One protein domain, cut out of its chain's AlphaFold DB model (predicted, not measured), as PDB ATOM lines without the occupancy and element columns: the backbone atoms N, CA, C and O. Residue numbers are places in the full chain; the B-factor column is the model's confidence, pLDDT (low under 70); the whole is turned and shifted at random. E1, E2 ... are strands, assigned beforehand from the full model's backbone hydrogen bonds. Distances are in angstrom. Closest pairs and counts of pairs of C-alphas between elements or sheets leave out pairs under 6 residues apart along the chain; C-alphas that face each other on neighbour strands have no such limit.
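What this domain is: This is residues 2 to 113 of the 264 residues of the protein "BspA family leucine-rich repeat surface protein" of TM7 phylum sp. oral taxon 351 (UniProt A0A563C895). With little regular structure, the chain winds in stacked turns: E2, E3 and E4 form one wall, unnamed residues 25 to 36, 57 to 68 and 87 to 98 the other, and hairpin E1-E2 closes one end. The printed part has 112 residues, 19 in named strands, and no named helix: all strand, a mixed sheet in the order E1 E2 E3 E4. It is compact, radius of gyration of the C-alphas 13.8 A, spanning 39 by 33 by 23 A.

Where its parts are: Find C-alpha 4 at (167.061, 141.629, 126.451); E1, residues 4 to 8, runs 12.6 A. E2, residues 13 to 17, runs 13.1 A; E3, 46 to 49, 9.5 A; E4, 75 to 79, 11.3 A, ending at (157.994, 140.569, 141.401).

How they stand to each other: E1 and E2 are antiparallel, N 4 to O 17 at 2.8 A. E2 and E3 are parallel, N 14 to O 47 at 2.8 A, as are E3 and E4, N 79 to O 48 at 2.8 A. The sheet is strongly twisted.

The domain as a whole: The printed part has no cut. The links E2 to E3 and E3 to E4 are long. Find pLDDT under 70 at residues 35 to 44 and 70 to 73.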
ATOM      1  N   PRO A   2     165.105 136.834 120.932       88.00
ATOM      2  CA  PRO A   2     166.000 137.229 122.015       88.00
ATOM      3  C   PRO A   2     165.218 137.902 123.150       88.00
ATOM      4  O   PRO A   2     164.250 138.624 122.899       88.00
ATOM      5  N   ILE A   3     165.652 137.650 124.382       86.75
ATOM      6  CA  ILE A   3     165.243 138.390 125.576       86.75
ATOM      7  C   ILE A   3     166.404 139.318 125.921       86.75
ATOM      8  O   ILE A   3     167.550 138.878 126.016       86.75
ATOM      9  N   TYR A   4     166.108 140.601 126.065       87.06
ATOM     10  CA  TYR A   4     167.061 141.629 126.451       87.06
ATOM     11  C   TYR A   4     166.861 141.949 127.924       87.06
ATOM     12  O   TYR A   4     165.727 142.120 128.355       87.06
ATOM     13  N   LEU A   5     167.955 142.042 128.673       84.69
ATOM     14  CA  LEU A   5     167.971 142.419 130.084       84.69
ATOM     15  C   LEU A   5     168.713 143.744 130.230       84.69
ATOM     16  O   LEU A   5     169.773 143.919 129.626       84.69
ATOM     17  N   TRP A   6     168.190 144.661 131.040       84.06
ATOM     18  CA  TRP A   6     168.903 145.886 131.398       84.06
ATOM     19  C   TRP A   6     168.557 146.335 132.814       84.06
ATOM     20  O   TRP A   6     167.495 146.020 133.343       84.06
ATOM     21  N   TYR A   7     169.469 147.095 133.413       84.25
ATOM     22  CA  TYR A   7     169.240 147.775 134.679       84.25
ATOM     23  C   TYR A   7     168.643 149.158 134.413       84.25
ATOM     24  O   TYR A   7     169.231 149.941 133.660       84.25
ATOM     25  N   ASP A   8     167.508 149.464 135.034       85.50
ATOM     26  CA  ASP A   8     166.903 150.794 135.052       85.50
ATOM     27  C   ASP A   8     167.245 151.515 136.372       85.50
ATOM     28  O   ASP A   8     166.681 151.179 137.420       85.50
ATOM     29  N   PRO A   9     168.131 152.534 136.352       83.62
ATOM     30  CA  PRO A   9     168.499 153.286 137.550       83.62
ATOM     31  C   PRO A   9     167.348 154.081 138.171       83.62
ATOM     32  O   PRO A   9     167.410 154.388 139.358       83.62
ATOM     33  N   ALA A  10     166.315 154.441 137.398       87.31
ATOM     34  CA  ALA A  10     165.176 155.193 137.920       87.31
ATOM     35  C   ALA A  10     164.271 154.316 138.798       87.31
ATOM     36  O   ALA A  10     163.668 154.810 139.748       87.31
ATOM     37  N   GLN A  11     164.202 153.021 138.485       84.06
ATOM     38  CA  GLN A  11     163.416 152.026 139.220       84.06
ATOM     39  C   GLN A  11     164.271 151.177 140.171       84.06
ATOM     40  O   GLN A  11     163.724 150.423 140.970       84.06
ATOM     41  N   ASN A  12     165.603 151.292 140.090       82.75
ATOM     42  CA  ASN A  12     166.551 150.425 140.790       82.75
ATOM     43  C   ASN A  12     166.232 148.930 140.554       82.75
ATOM     44  O   ASN A  12     166.245 148.103 141.471       82.75
ATOM     45  N   ALA A  13     165.894 148.600 139.304       84.88
ATOM     46  CA  ALA A  13     165.364 147.299 138.920       84.88
ATOM     47  C   ALA A  13     166.047 146.756 137.661       84.88
ATOM     48  O   ALA A  13     166.395 147.507 136.749       84.88
ATOM     49  N   MET A  14     166.217 145.438 137.604       85.38
ATOM     50  CA  MET A  14     166.506 144.725 136.366       85.38
ATOM     51  C   MET A  14     165.187 144.439 135.656       85.38
ATOM     52  O   MET A  14     164.309 143.770 136.203       85.38
ATOM     53  N   LEU A  15     165.074 144.951 134.437       85.75
ATOM     54  CA  LEU A  15     163.925 144.789 133.561       85.75
ATOM     55  C   LEU A  15     164.305 143.902 132.377       85.75
ATOM     56  O   LEU A  15     165.487 143.742 132.044       85.75
ATOM     57  N   TRP A  16     163.293 143.344 131.720       88.88
ATOM     58  CA  TRP A  16     163.475 142.545 130.519       88.88
ATOM     59  C   TRP A  16     162.505 142.959 129.411       88.88
ATOM     60  O   TRP A  16     161.438 143.516 129.659       88.88
ATOM     61  N   TRP A  17     162.910 142.741 128.160       91.12
ATOM     62  CA  TRP A  17     162.120 143.087 126.980       91.12
ATOM     63  C   TRP A  17     162.390 142.114 125.837       91.12
ATOM     64  O   TRP A  17     163.475 141.544 125.710       91.12
ATOM     65  N   THR A  18     161.401 141.935 124.971       92.19
ATOM     66  CA  THR A  18     161.521 141.145 123.749       92.19
ATOM     67  C   THR A  18     160.568 141.673 122.679       92.19
ATOM     68  O   THR A  18     159.605 142.372 122.978       92.19
ATOM     69  N   LEU A  19     160.820 141.296 121.425       91.50
ATOM     70  CA  LEU A  19     159.890 141.501 120.309       91.50
ATOM     71  C   LEU A  19     158.789 140.432 120.246       91.50
ATOM     72  O   LEU A  19     157.913 140.515 119.390       91.50
ATOM     73  N   ALA A  20     158.853 139.403 121.096       92.38
ATOM     74  CA  ALA A  20     157.813 138.390 121.150       92.38
ATOM     75  C   ALA A  20     156.507 138.956 121.707       92.38
ATOM     76  O   ALA A  20     156.512 139.640 122.723       92.38
ATOM     77  N   GLU A  21     155.388 138.597 121.077       91.44
ATOM     78  CA  GLU A  21     154.048 138.912 121.589       91.44
ATOM     79  C   GLU A  21     153.768 138.202 122.921       91.44
ATOM     80  O   GLU A  21     153.083 138.740 123.784       91.44
ATOM     81  N   HIS A  22     154.336 137.002 123.097       92.25
ATOM     82  CA  HIS A  22     154.199 136.187 124.299       92.25
ATOM     83  C   HIS A  22     155.525 135.519 124.666       92.25
ATOM     84  O   HIS A  22     156.222 134.977 123.800       92.25
ATOM     85  N   VAL A  23     155.847 135.508 125.961       94.62
ATOM     86  CA  VAL A  23     156.993 134.786 126.521       94.62
ATOM     87  C   VAL A  23     156.488 133.741 127.490       94.62
ATOM     88  O   VAL A  23     155.806 134.070 128.450       94.62
ATOM     89  N   TYR A  24     156.854 132.490 127.238       95.25
ATOM     90  CA  TYR A  24     156.534 131.367 128.107       95.25
ATOM     91  C   TYR A  24     157.792 130.921 128.839       95.25
ATOM     92  O   TYR A  24     158.843 130.749 128.213       95.25
ATOM     93  N   ALA A  25     157.673 130.675 130.140       95.56
ATOM     94  CA  ALA A  25     158.663 129.888 130.855       95.56
ATOM     95  C   ALA A  25     158.596 128.419 130.399       95.56
ATOM     96  O   ALA A  25     157.532 127.900 130.037       95.56
ATOM     97  N   ASN A  26     159.743 127.741 130.402       95.81
ATOM     98  CA  ASN A  26     159.801 126.321 130.060       95.81
ATOM     99  C   ASN A  26     159.009 125.490 131.085       95.81
ATOM    100  O   ASN A  26     159.100 125.772 132.282       95.81
ATOM    101  N   PRO A  27     158.297 124.419 130.667       98.00
ATOM    102  CA  PRO A  27     157.623 123.525 131.608       98.00
ATOM    103  C   PRO A  27     158.545 123.001 132.712       98.00
ATOM    104  O   PRO A  27     158.128 122.869 133.861       98.00
ATOM    105  N   ASP A  28     159.805 122.756 132.365       98.25
ATOM    106  CA  ASP A  28     160.888 122.597 133.320       98.25
ATOM    107  C   ASP A  28     161.654 123.920 133.443       98.25
ATOM    108  O   ASP A  28     162.446 124.276 132.568       98.25
ATOM    109  N   SER A  29     161.375 124.675 134.505       97.00
ATOM    110  CA  SER A  29     162.071 125.923 134.828       97.00
ATOM    111  C   SER A  29     163.144 125.725 135.896       97.00
ATOM    112  O   SER A  29     163.469 126.653 136.642       97.00
ATOM    113  N   THR A  30     163.694 124.513 135.977       95.75
ATOM    114  CA  THR A  30     164.772 124.200 136.903       95.75
ATOM    115  C   THR A  30     165.929 125.185 136.735       95.75
ATOM    116  O   THR A  30     166.471 125.324 135.639       95.75
ATOM    117  N   HIS A  31     166.290 125.888 137.812       91.88
ATOM    118  CA  HIS A  31     167.373 126.880 137.825       91.88
ATOM    119  C   HIS A  31     167.248 127.999 136.769       91.88
ATOM    120  O   HIS A  31     168.246 128.622 136.410       91.88
ATOM    121  N   MET A  32     166.034 128.281 136.272       90.62
ATOM    122  CA  MET A  32     165.819 129.237 135.176       90.62
ATOM    123  C   MET A  32     166.356 130.641 135.489       90.62
ATOM    124  O   MET A  32     166.897 131.299 134.601       90.62
ATOM    125  N   PHE A  33     166.244 131.078 136.743       86.56
ATOM    126  CA  PHE A  33     166.788 132.339 137.238       86.56
ATOM    127  C   PHE A  33     167.901 132.090 138.266       86.56
ATOM    128  O   PHE A  33     168.016 132.810 139.247       86.56
ATOM    129  N   TYR A  34     168.735 131.066 138.064       79.69
ATOM    130  CA  TYR A  34     169.885 130.824 138.934       79.69
ATOM    131  C   TYR A  34     170.930 131.943 138.787       79.69
ATOM    132  O   TYR A  34     171.499 132.170 137.716       79.69
ATOM    133  N   PHE A  35     171.193 132.651 139.885       68.06
ATOM    134  CA  PHE A  35     171.907 133.932 139.874       68.06
ATOM    135  C   PHE A  35     173.434 133.837 139.993       68.06
ATOM    136  O   PHE A  35     174.089 134.836 140.275       68.06
ATOM    137  N   SER A  36     174.047 132.684 139.732       57.16
ATOM    138  CA  SER A  36     175.509 132.520 139.836       57.16
ATOM    139  C   SER A  36     176.315 133.260 138.756       57.16
ATOM    140  O   SER A  36     177.508 133.491 138.929       57.16
ATOM    141  N   HIS A  37     175.683 133.657 137.643       53.47
ATOM    142  CA  HIS A  37     176.386 134.225 136.476       53.47
ATOM    143  C   HIS A  37     175.774 135.524 135.927       53.47
ATOM    144  O   HIS A  37     176.324 136.121 134.997       53.47
ATOM    145  N   LEU A  38     174.649 135.981 136.482       54.69
ATOM    146  CA  LEU A  38     174.015 137.228 136.066       54.69
ATOM    147  C   LEU A  38     174.724 138.393 136.770       54.69
ATOM    148  O   LEU A  38     174.560 138.599 137.964       54.69
ATOM    149  N   TYR A  39     175.514 139.147 136.002       53.38
ATOM    150  CA  TYR A  39     176.178 140.391 136.408       53.38
ATOM    151  C   TYR A  39     177.284 140.270 137.476       53.38
ATOM    152  O   TYR A  39     177.101 140.542 138.657       53.38
ATOM    153  N   GLN A  40     178.517 140.047 137.017       51.62
ATOM    154  CA  GLN A  40     179.716 140.456 137.755       51.62
ATOM    155  C   GLN A  40     179.867 141.993 137.698       51.62
ATOM    156  O   GLN A  40     180.689 142.459 136.911       51.62
ATOM    157  N   ASN A  41     179.070 142.814 138.415       49.78
ATOM    158  CA  ASN A  41     179.436 144.235 138.632       49.78
ATOM    159  C   ASN A  41     178.552 145.090 139.591       49.78
ATOM    160  O   ASN A  41     177.390 145.361 139.306       49.78
ATOM    161  N   ARG A  42     179.239 145.712 140.576       56.50
ATOM    162  CA  ARG A  42     179.079 147.081 141.163       56.50
ATOM    163  C   ARG A  42     178.097 147.405 142.299       56.50
ATOM    164  O   ARG A  42     177.646 148.540 142.358       56.50
ATOM    165  N   GLY A  43     177.851 146.522 143.264       57.31
ATOM    166  CA  GLY A  43     177.338 146.974 144.577       57.31
ATOM    167  C   GLY A  43     175.953 147.643 144.571       57.31
ATOM    168  O   GLY A  43     175.643 148.385 145.498       57.31
ATOM    169  N   HIS A  44     175.135 147.406 143.541       63.50
ATOM    170  CA  HIS A  44     173.759 147.892 143.483       63.50
ATOM    171  C   HIS A  44     172.808 146.786 143.927       63.50
ATOM    172  O   HIS A  44     172.881 145.662 143.438       63.50
ATOM    173  N   GLN A  45     171.906 147.125 144.841       70.56
ATOM    174  CA  GLN A  45     170.748 146.302 145.154       70.56
ATOM    175  C   GLN A  45     169.796 146.315 143.954       70.56
ATOM    176  O   GLN A  45     169.495 147.378 143.423       70.56
ATOM    177  N   ILE A  46     169.334 145.153 143.522       77.00
ATOM    178  CA  ILE A  46     168.561 144.931 142.308       77.00
ATOM    179  C   ILE A  46     167.214 144.327 142.695       77.00
ATOM    180  O   ILE A  46     167.145 143.259 143.306       77.00
ATOM    181  N   TYR A  47     166.140 144.988 142.278       84.88
ATOM    182  CA  TYR A  47     164.810 144.390 142.226       84.88
ATOM    183  C   TYR A  47     164.607 143.699 140.870       84.88
ATOM    184  O   TYR A  47     164.945 144.275 139.837       84.88
ATOM    185  N   LEU A  48     164.087 142.471 140.848       86.44
ATOM    186  CA  LEU A  48     163.843 141.730 139.609       86.44
ATOM    187  C   LEU A  48     162.356 141.769 139.241       86.44
ATOM    188  O   LEU A  48     161.531 141.182 139.937       86.44
ATOM    189  N   ASP A  49     162.022 142.426 138.134       88.69
ATOM    190  CA  ASP A  49     160.655 142.456 137.607       88.69
ATOM    191  C   ASP A  49     160.458 141.344 136.570       88.69
ATOM    192  O   ASP A  49     161.088 141.363 135.513       88.69
ATOM    193  N   LEU A  50     159.600 140.365 136.873       89.75
ATOM    194  CA  LEU A  50     159.306 139.220 136.000       89.75
ATOM    195  C   LEU A  50     157.879 139.229 135.445       89.75
ATOM    196  O   LEU A  50     157.428 138.220 134.897       89.75
ATOM    197  N   ARG A  51     157.166 140.356 135.556       91.50
ATOM    198  CA  ARG A  51     155.829 140.504 134.965       91.50
ATOM    199  C   ARG A  51     155.884 140.278 133.456       91.50
ATOM    200  O   ARG A  51     156.868 140.626 132.806       91.50
ATOM    201  N   GLY A  52     154.839 139.668 132.904       92.12
ATOM    202  CA  GLY A  52     154.729 139.294 131.494       92.12
ATOM    203  C   GLY A  52     155.349 137.944 131.109       92.12
ATOM    204  O   GLY A  52     155.172 137.519 129.965       92.12
ATOM    205  N   ILE A  53     156.056 137.250 132.015       94.00
ATOM    206  CA  ILE A  53     156.512 135.871 131.771       94.00
ATOM    207  C   ILE A  53     155.369 134.908 132.100       94.00
ATOM    208  O   ILE A  53     155.025 134.698 133.263       94.00
ATOM    209  N   ASP A  54     154.802 134.272 131.076       96.56
ATOM    210  CA  ASP A  54     153.742 133.283 131.242       96.56
ATOM    211  C   ASP A  54     154.308 131.983 131.838       96.56
ATOM    212  O   ASP A  54     155.019 131.211 131.186       96.56
ATOM    213  N   THR A  55     153.965 131.741 133.101       97.69
ATOM    214  CA  THR A  55     154.356 130.553 133.873       97.69
ATOM    215  C   THR A  55     153.268 129.478 133.917       97.69
ATOM    216  O   THR A  55     153.471 128.428 134.522       97.69
ATOM    217  N   SER A  56     152.147 129.658 133.207       98.00
ATOM    218  CA  SER A  56     150.995 128.739 133.240       98.00
ATOM    219  C   SER A  56     151.313 127.313 132.785       98.00
ATOM    220  O   SER A  56     150.551 126.387 133.068       98.00
ATOM    221  N   ARG A  57     152.432 127.108 132.082       98.12
ATOM    222  CA  ARG A  57     152.898 125.797 131.602       98.12
ATOM    223  C   ARG A  57     153.980 125.171 132.479       98.12
ATOM    224  O   ARG A  57     154.395 124.052 132.189       98.12
ATOM    225  N   VAL A  58     154.449 125.875 133.508       98.69
ATOM    226  CA  VAL A  58     155.523 125.406 134.387       98.69
ATOM    227  C   VAL A  58     155.016 124.261 135.258       98.69
ATOM    228  O   VAL A  58     153.959 124.339 135.878       98.69
ATOM    229  N   THR A  59     155.801 123.191 135.291       98.62
ATOM    230  CA  THR A  59     155.567 121.971 136.075       98.62
ATOM    231  C   THR A  59     156.661 121.730 137.116       98.62
ATOM    232  O   THR A  59     156.377 121.139 138.158       98.62
ATOM    233  N   SER A  60     157.876 122.239 136.885       98.69
ATOM    234  CA  SER A  60     158.989 122.232 137.841       98.69
ATOM    235  C   SER A  60     159.510 123.649 138.063       98.69
ATOM    236  O   SER A  60     159.881 124.330 137.105       98.69
ATOM    237  N   MET A  61     159.566 124.066 139.330       98.31
ATOM    238  CA  MET A  61     160.261 125.276 139.789       98.31
ATOM    239  C   MET A  61     161.484 124.927 140.652       98.31
ATOM    240  O   MET A  61     161.898 125.721 141.499       98.31
ATOM    241  N   HIS A  62     162.067 123.740 140.444       98.00
ATOM    242  CA  HIS A  62     163.239 123.282 141.188       98.00
ATOM    243  C   HIS A  62     164.368 124.316 141.109       98.00
ATOM    244  O   HIS A  62     164.862 124.629 140.027       98.00
ATOM    245  N   GLY A  63     164.803 124.862 142.240       95.56
ATOM    246  CA  GLY A  63     165.917 125.808 142.273       95.56
ATOM    247  C   GLY A  63     165.712 127.050 141.403       95.56
ATOM    248  O   GLY A  63     166.697 127.669 141.011       95.56
ATOM    249  N   MET A  64     164.471 127.400 141.034       94.94
ATOM    250  CA  MET A  64     164.201 128.419 140.011       94.94
ATOM    251  C   MET A  64     164.887 129.755 140.328       94.94
ATOM    252  O   MET A  64     165.430 130.376 139.419       94.94
ATOM    253  N   PHE A  65     164.916 130.143 141.607       92.19
ATOM    254  CA  PHE A  65     165.587 131.331 142.143       92.19
ATOM    255  C   PHE A  65     166.698 130.973 143.138       92.19
ATOM    256  O   PHE A  65     166.964 131.737 144.074       92.19
ATOM    257  N   PHE A  66     167.323 129.805 142.960       90.06
ATOM    258  CA  PHE A  66     168.419 129.351 143.806       90.06
ATOM    259  C   PHE A  66     169.560 130.379 143.825       90.06
ATOM    260  O   PHE A  66     169.855 131.029 142.815       90.06
ATOM    261  N   GLN A  67     170.205 130.533 144.978       84.56
ATOM    262  CA  GLN A  67     171.375 131.389 145.160       84.56
ATOM    263  C   GLN A  67     172.479 130.600 145.857       84.56
ATOM    264  O   GLN A  67     172.272 130.010 146.914       84.56
ATOM    265  N   ASP A  68     173.677 130.591 145.281       80.12
ATOM    266  CA  ASP A  68     174.836 130.062 145.991       80.12
ATOM    267  C   ASP A  68     175.498 131.151 146.846       80.12
ATOM    268  O   ASP A  68     175.261 132.352 146.696       80.12
ATOM    269  N   SER A  69     176.357 130.727 147.769       72.50
ATOM    270  CA  SER A  69     177.036 131.608 148.719       72.50
ATOM    271  C   SER A  69     178.076 132.545 148.091       72.50
ATOM    272  O   SER A  69     178.746 133.266 148.826       72.50
ATOM    273  N   THR A  70     178.278 132.518 146.769       65.81
ATOM    274  CA  THR A  70     179.310 133.323 146.098       65.81
ATOM    275  C   THR A  70     178.791 134.662 145.576       65.81
ATOM    276  O   THR A  70     179.603 135.512 145.218       65.81
ATOM    277  N   ASN A  71     177.467 134.890 145.591       59.22
ATOM    278  CA  ASN A  71     176.836 136.051 144.949       59.22
ATOM    279  C   ASN A  71     175.801 136.773 145.844       59.22
ATOM    280  O   ASN A  71     174.701 137.117 145.417       59.22
ATOM    281  N   LEU A  72     176.175 136.997 147.109       56.84
ATOM    282  CA  LEU A  72     175.280 137.308 148.236       56.84
ATOM    283  C   LEU A  72     174.496 138.631 148.172       56.84
ATOM    284  O   LEU A  72     173.522 138.786 148.910       56.84
ATOM    285  N   ASP A  73     174.880 139.588 147.324       61.91
ATOM    286  CA  ASP A  73     174.629 140.988 147.688       61.91
ATOM    287  C   ASP A  73     173.619 141.761 146.839       61.91
ATOM    288  O   ASP A  73     173.234 142.869 147.224       61.91
ATOM    289  N   TYR A  74     173.143 141.217 145.718       74.38
ATOM    290  CA  TYR A  74     172.448 142.063 144.744       74.38
ATOM    291  C   TYR A  74     170.927 141.988 144.823       74.38
ATOM    292  O   TYR A  74     170.295 143.032 144.889       74.38
ATOM    293  N   ILE A  75     170.299 140.813 144.849       80.56
ATOM    294  CA  ILE A  75     168.833 140.758 144.716       80.56
ATOM    295  C   ILE A  75     168.142 141.049 146.046       80.56
ATOM    296  O   ILE A  75     168.306 140.311 147.019       80.56
ATOM    297  N   THR A  76     167.332 142.106 146.068       85.56
ATOM    298  CA  THR A  76     166.564 142.538 147.248       85.56
ATOM    299  C   THR A  76     165.076 142.229 147.156       85.56
ATOM    300  O   THR A  76     164.383 142.245 148.173       85.56
ATOM    301  N   GLY A  77     164.573 141.905 145.966       89.12
ATOM    302  CA  GLY A  77     163.179 141.532 145.756       89.12
ATOM    303  C   GLY A  77     162.929 140.994 144.353       89.12
ATOM    304  O   GLY A  77     163.730 141.205 143.442       89.12
ATOM    305  N   ILE A  78     161.821 140.273 144.207       91.31
ATOM    306  CA  ILE A  78     161.374 139.675 142.949       91.31
ATOM    307  C   ILE A  78     159.868 139.920 142.834       91.31
ATOM    308  O   ILE A  78     159.126 139.608 143.768       91.31
ATOM    309  N   ASP A  79     159.418 140.456 141.703       92.88
ATOM    310  CA  ASP A  79     157.994 140.569 141.401       92.88
ATOM    311  C   ASP A  79     157.459 139.241 140.853       92.88
ATOM    312  O   ASP A  79     157.782 138.837 139.736       92.88
ATOM    313  N   LEU A  80     156.639 138.566 141.659       94.19
ATOM    314  CA  LEU A  80     155.989 137.291 141.335       94.19
ATOM    315  C   LEU A  80     154.471 137.447 141.140       94.19
ATOM    316  O   LEU A  80     153.743 136.456 141.113       94.19
ATOM    317  N   SER A  81     153.969 138.682 141.035       94.69
ATOM    318  CA  SER A  81     152.528 138.969 141.081       94.69
ATOM    319  C   SER A  81     151.721 138.358 139.930       94.69
ATOM    320  O   SER A  81     150.525 138.127 140.086       94.69
ATOM    321  N   GLU A  82     152.361 138.041 138.804       95.69
ATOM    322  CA  GLU A  82     151.725 137.412 137.637       95.69
ATOM    323  C   GLU A  82     152.043 135.913 137.499       95.69
ATOM    324  O   GLU A  82     151.654 135.280 136.516       95.69
ATOM    325  N   PHE A  83     152.743 135.314 138.472       96.88
ATOM    326  CA  PHE A  83     153.063 133.891 138.413       96.88
ATOM    327  C   PHE A  83     151.807 133.028 138.556       96.88
ATOM    328  O   PHE A  83     151.026 133.172 139.494       96.88
ATOM    329  N   ASN A  84     151.659 132.072 137.640       97.88
ATOM    330  CA  ASN A  84     150.655 131.024 137.687       97.88
ATOM    331  C   ASN A  84     151.337 129.693 138.009       97.88
ATOM    332  O   ASN A  84     151.958 129.076 137.147       97.88
ATOM    333  N   THR A  85     151.184 129.231 139.249       98.38
ATOM    334  CA  THR A  85     151.792 127.980 139.726       98.38
ATOM    335  C   THR A  85     150.837 126.786 139.698       98.38
ATOM    336  O   THR A  85     151.202 125.708 140.157       98.38
ATOM    337  N   SER A  86     149.633 126.925 139.129       98.44
ATOM    338  CA  SER A  86     148.573 125.900 139.196       98.44
ATOM    339  C   SER A  86     148.920 124.564 138.522       98.44
ATOM    340  O   SER A  86     148.198 123.578 138.683       98.44
ATOM    341  N   ASN A  87     150.009 124.498 137.751       98.62
ATOM    342  CA  ASN A  87     150.535 123.275 137.136       98.62
ATOM    343  C   ASN A  87     151.854 122.786 137.753       98.62
ATOM    344  O   ASN A  87     152.340 121.724 137.360       98.62
ATOM    345  N   VAL A  88     152.403 123.505 138.733       98.88
ATOM    346  CA  VAL A  88     153.677 123.175 139.375       98.88
ATOM    347  C   VAL A  88     153.504 121.970 140.296       98.88
ATOM    348  O   VAL A  88     152.580 121.900 141.102       98.88
ATOM    349  N   THR A  89     154.419 121.012 140.170       98.75
ATOM    350  CA  THR A  89     154.439 119.755 140.935       98.75
ATOM    351  C   THR A  89     155.612 119.672 141.909       98.75
ATOM    352  O   THR A  89     155.539 118.946 142.895       98.75
ATOM    353  N   THR A  90     156.669 120.461 141.703       98.75
ATOM    354  CA  THR A  90     157.802 120.566 142.630       98.75
ATOM    355  C   THR A  90     158.274 122.010 142.760       98.75
ATOM    356  O   THR A  90     158.394 122.730 141.763       98.75
ATOM    357  N   MET A  91     158.537 122.415 144.002       98.69
ATOM    358  CA  MET A  91     159.145 123.693 144.383       98.69
ATOM    359  C   MET A  91     160.435 123.466 145.188       98.69
ATOM    360  O   MET A  91     160.848 124.336 145.957       98.69
ATOM    361  N   TYR A  92     161.073 122.300 145.005       98.69
ATOM    362  CA  TYR A  92     162.338 121.949 145.651       98.69
ATOM    363  C   TYR A  92     163.343 123.095 145.507       98.69
ATOM    364  O   TYR A  92     163.648 123.520 144.394       98.69
ATOM    365  N   GLY A  93     163.842 123.623 146.619       97.62
ATOM    366  CA  GLY A  93     164.855 124.674 146.640       97.62
ATOM    367  C   GLY A  93     164.499 125.939 145.855       97.62
ATOM    368  O   GLY A  93     165.408 126.675 145.486       97.62
ATOM    369  N   MET A  94     163.216 126.206 145.563       97.38
ATOM    370  CA  MET A  94     162.808 127.295 144.665       97.38
ATOM    371  C   MET A  94     163.420 128.644 145.057       97.38
ATOM    372  O   MET A  94     163.845 129.383 144.173       97.38
ATOM    373  N   PHE A  95     163.500 128.932 146.358       95.38
ATOM    374  CA  PHE A  95     164.156 130.113 146.913       95.38
ATOM    375  C   PHE A  95     165.332 129.744 147.828       95.38
ATOM    376  O   PHE A  95     165.697 130.544 148.684       95.38
ATOM    377  N   ASP A  96     165.932 128.564 147.699       94.38
ATOM    378  CA  ASP A  96     167.078 128.204 148.537       94.38
ATOM    379  C   ASP A  96     168.271 129.120 148.262       94.38
ATOM    380  O   ASP A  96     168.512 129.571 147.140       94.38
ATOM    381  N   GLY A  97     169.008 129.401 149.325       91.25
ATOM    382  CA  GLY A  97     170.241 130.144 149.268       91.25
ATOM    383  C   GLY A  97     170.173 131.484 149.985       91.25
ATOM    384  O   GLY A  97     169.102 132.105 150.083       91.25
ATOM    385  N   PRO A  98     171.331 131.954 150.466       84.81
ATOM    386  CA  PRO A  98     171.445 133.263 151.082       84.81
ATOM    387  C   PRO A  98     171.119 134.367 150.070       84.81
ATOM    388  O   PRO A  98     171.512 134.300 148.911       84.81
ATOM    389  N   SER A  99     170.362 135.374 150.507       82.81
ATOM    390  CA  SER A  99     169.959 136.505 149.667       82.81
ATOM    391  C   SER A  99     169.576 137.723 150.502       82.81
ATOM    392  O   SER A  99     169.066 137.564 151.616       82.81
ATOM    393  N   ASN A 100     169.676 138.919 149.922       86.31
ATOM    394  CA  ASN A 100     169.187 140.170 150.519       86.31
ATOM    395  C   ASN A 100     167.664 140.374 150.409       86.31
ATOM    396  O   ASN A 100     167.150 141.424 150.796       86.31
ATOM    397  N   ILE A 101     166.927 139.369 149.927       89.00
ATOM    398  CA  ILE A 101     165.463 139.372 149.905       89.00
ATOM    399  C   ILE A 101     164.930 139.353 151.340       89.00
ATOM    400  O   ILE A 101     165.129 138.386 152.077       89.00
ATOM    401  N   SER A 102     164.222 140.416 151.716       91.19
ATOM    402  CA  SER A 102     163.602 140.574 153.038       91.19
ATOM    403  C   SER A 102     162.107 140.245 153.060       91.19
ATOM    404  O   SER A 102     161.533 140.056 154.131       91.19
ATOM    405  N   SER A 103     161.465 140.153 151.891       92.19
ATOM    406  CA  SER A 103     160.056 139.774 151.761       92.19
ATOM    407  C   SER A 103     159.780 139.057 150.439       92.19
ATOM    408  O   SER A 103     160.421 139.329 149.426       92.19
ATOM    409  N   LEU A 104     158.813 138.139 150.459       93.06
ATOM    410  CA  LEU A 104     158.301 137.434 149.285       93.06
ATOM    411  C   LEU A 104     156.776 137.522 149.294       93.06
ATOM    412  O   LEU A 104     156.135 137.102 150.259       93.06
ATOM    413  N   ASN A 105     156.187 138.057 148.225       93.69
ATOM    414  CA  ASN A 105     154.741 138.014 148.035       93.69
ATOM    415  C   ASN A 105     154.370 136.737 147.270       93.69
ATOM    416  O   ASN A 105     154.588 136.654 146.065       93.69
ATOM    417  N   LEU A 106     153.804 135.762 147.982       94.25
ATOM    418  CA  LEU A 106     153.422 134.451 147.444       94.25
ATOM    419  C   LEU A 106     151.898 134.260 147.383       94.25
ATOM    420  O   LEU A 106     151.415 133.138 147.261       94.25
ATOM    421  N   SER A 107     151.127 135.347 147.484       92.56
ATOM    422  CA  SER A 107     149.659 135.294 147.593       92.56
ATOM    423  C   SER A 107     148.947 134.704 146.369       92.56
ATOM    424  O   SER A 107     147.813 134.249 146.489       92.56
ATOM    425  N   THR A 108     149.601 134.685 145.205       93.50
ATOM    426  CA  THR A 108     149.076 134.123 143.950       93.50
ATOM    427  C   THR A 108     149.415 132.647 143.753       93.50
ATOM    428  O   THR A 108     148.948 132.038 142.791       93.50
ATOM    429  N   PHE A 109     150.218 132.057 144.643       96.88
ATOM    430  CA  PHE A 109     150.676 130.682 144.483       96.88
ATOM    431  C   PHE A 109     149.535 129.702 144.775       96.88
ATOM    432  O   PHE A 109     148.986 129.658 145.874       96.88
ATOM    433  N   ASP A 110     149.220 128.881 143.781       97.75
ATOM    434  CA  ASP A 110     148.477 127.635 143.922       97.75
ATOM    435  C   ASP A 110     149.487 126.490 144.086       97.75
ATOM    436  O   ASP A 110     150.253 126.191 143.166       97.75
ATOM    437  N   THR A 111     149.507 125.873 145.268       98.00
ATOM    438  CA  THR A 111     150.403 124.752 145.595       98.00
ATOM    439  C   THR A 111     149.682 123.405 145.641       98.00
ATOM    440  O   THR A 111     150.289 122.406 146.012       98.00
ATOM    441  N   SER A 112     148.414 123.333 145.220       98.25
ATOM    442  CA  SER A 112     147.554 122.141 145.356       98.25
ATOM    443  C   SER A 112     148.053 120.891 144.615       98.25
ATOM    444  O   SER A 112     147.567 119.779 144.847       98.25
ATOM    445  N   LYS A 113     149.021 121.044 143.703       98.81
ATOM    446  CA  LYS A 113     149.679 119.948 142.973       98.81
ATOM    447  C   LYS A 113     151.116 119.678 143.417       98.81
ATOM    448  O   LYS A 113     151.694 118.703 142.940       98.81
TER     449      LYS A 113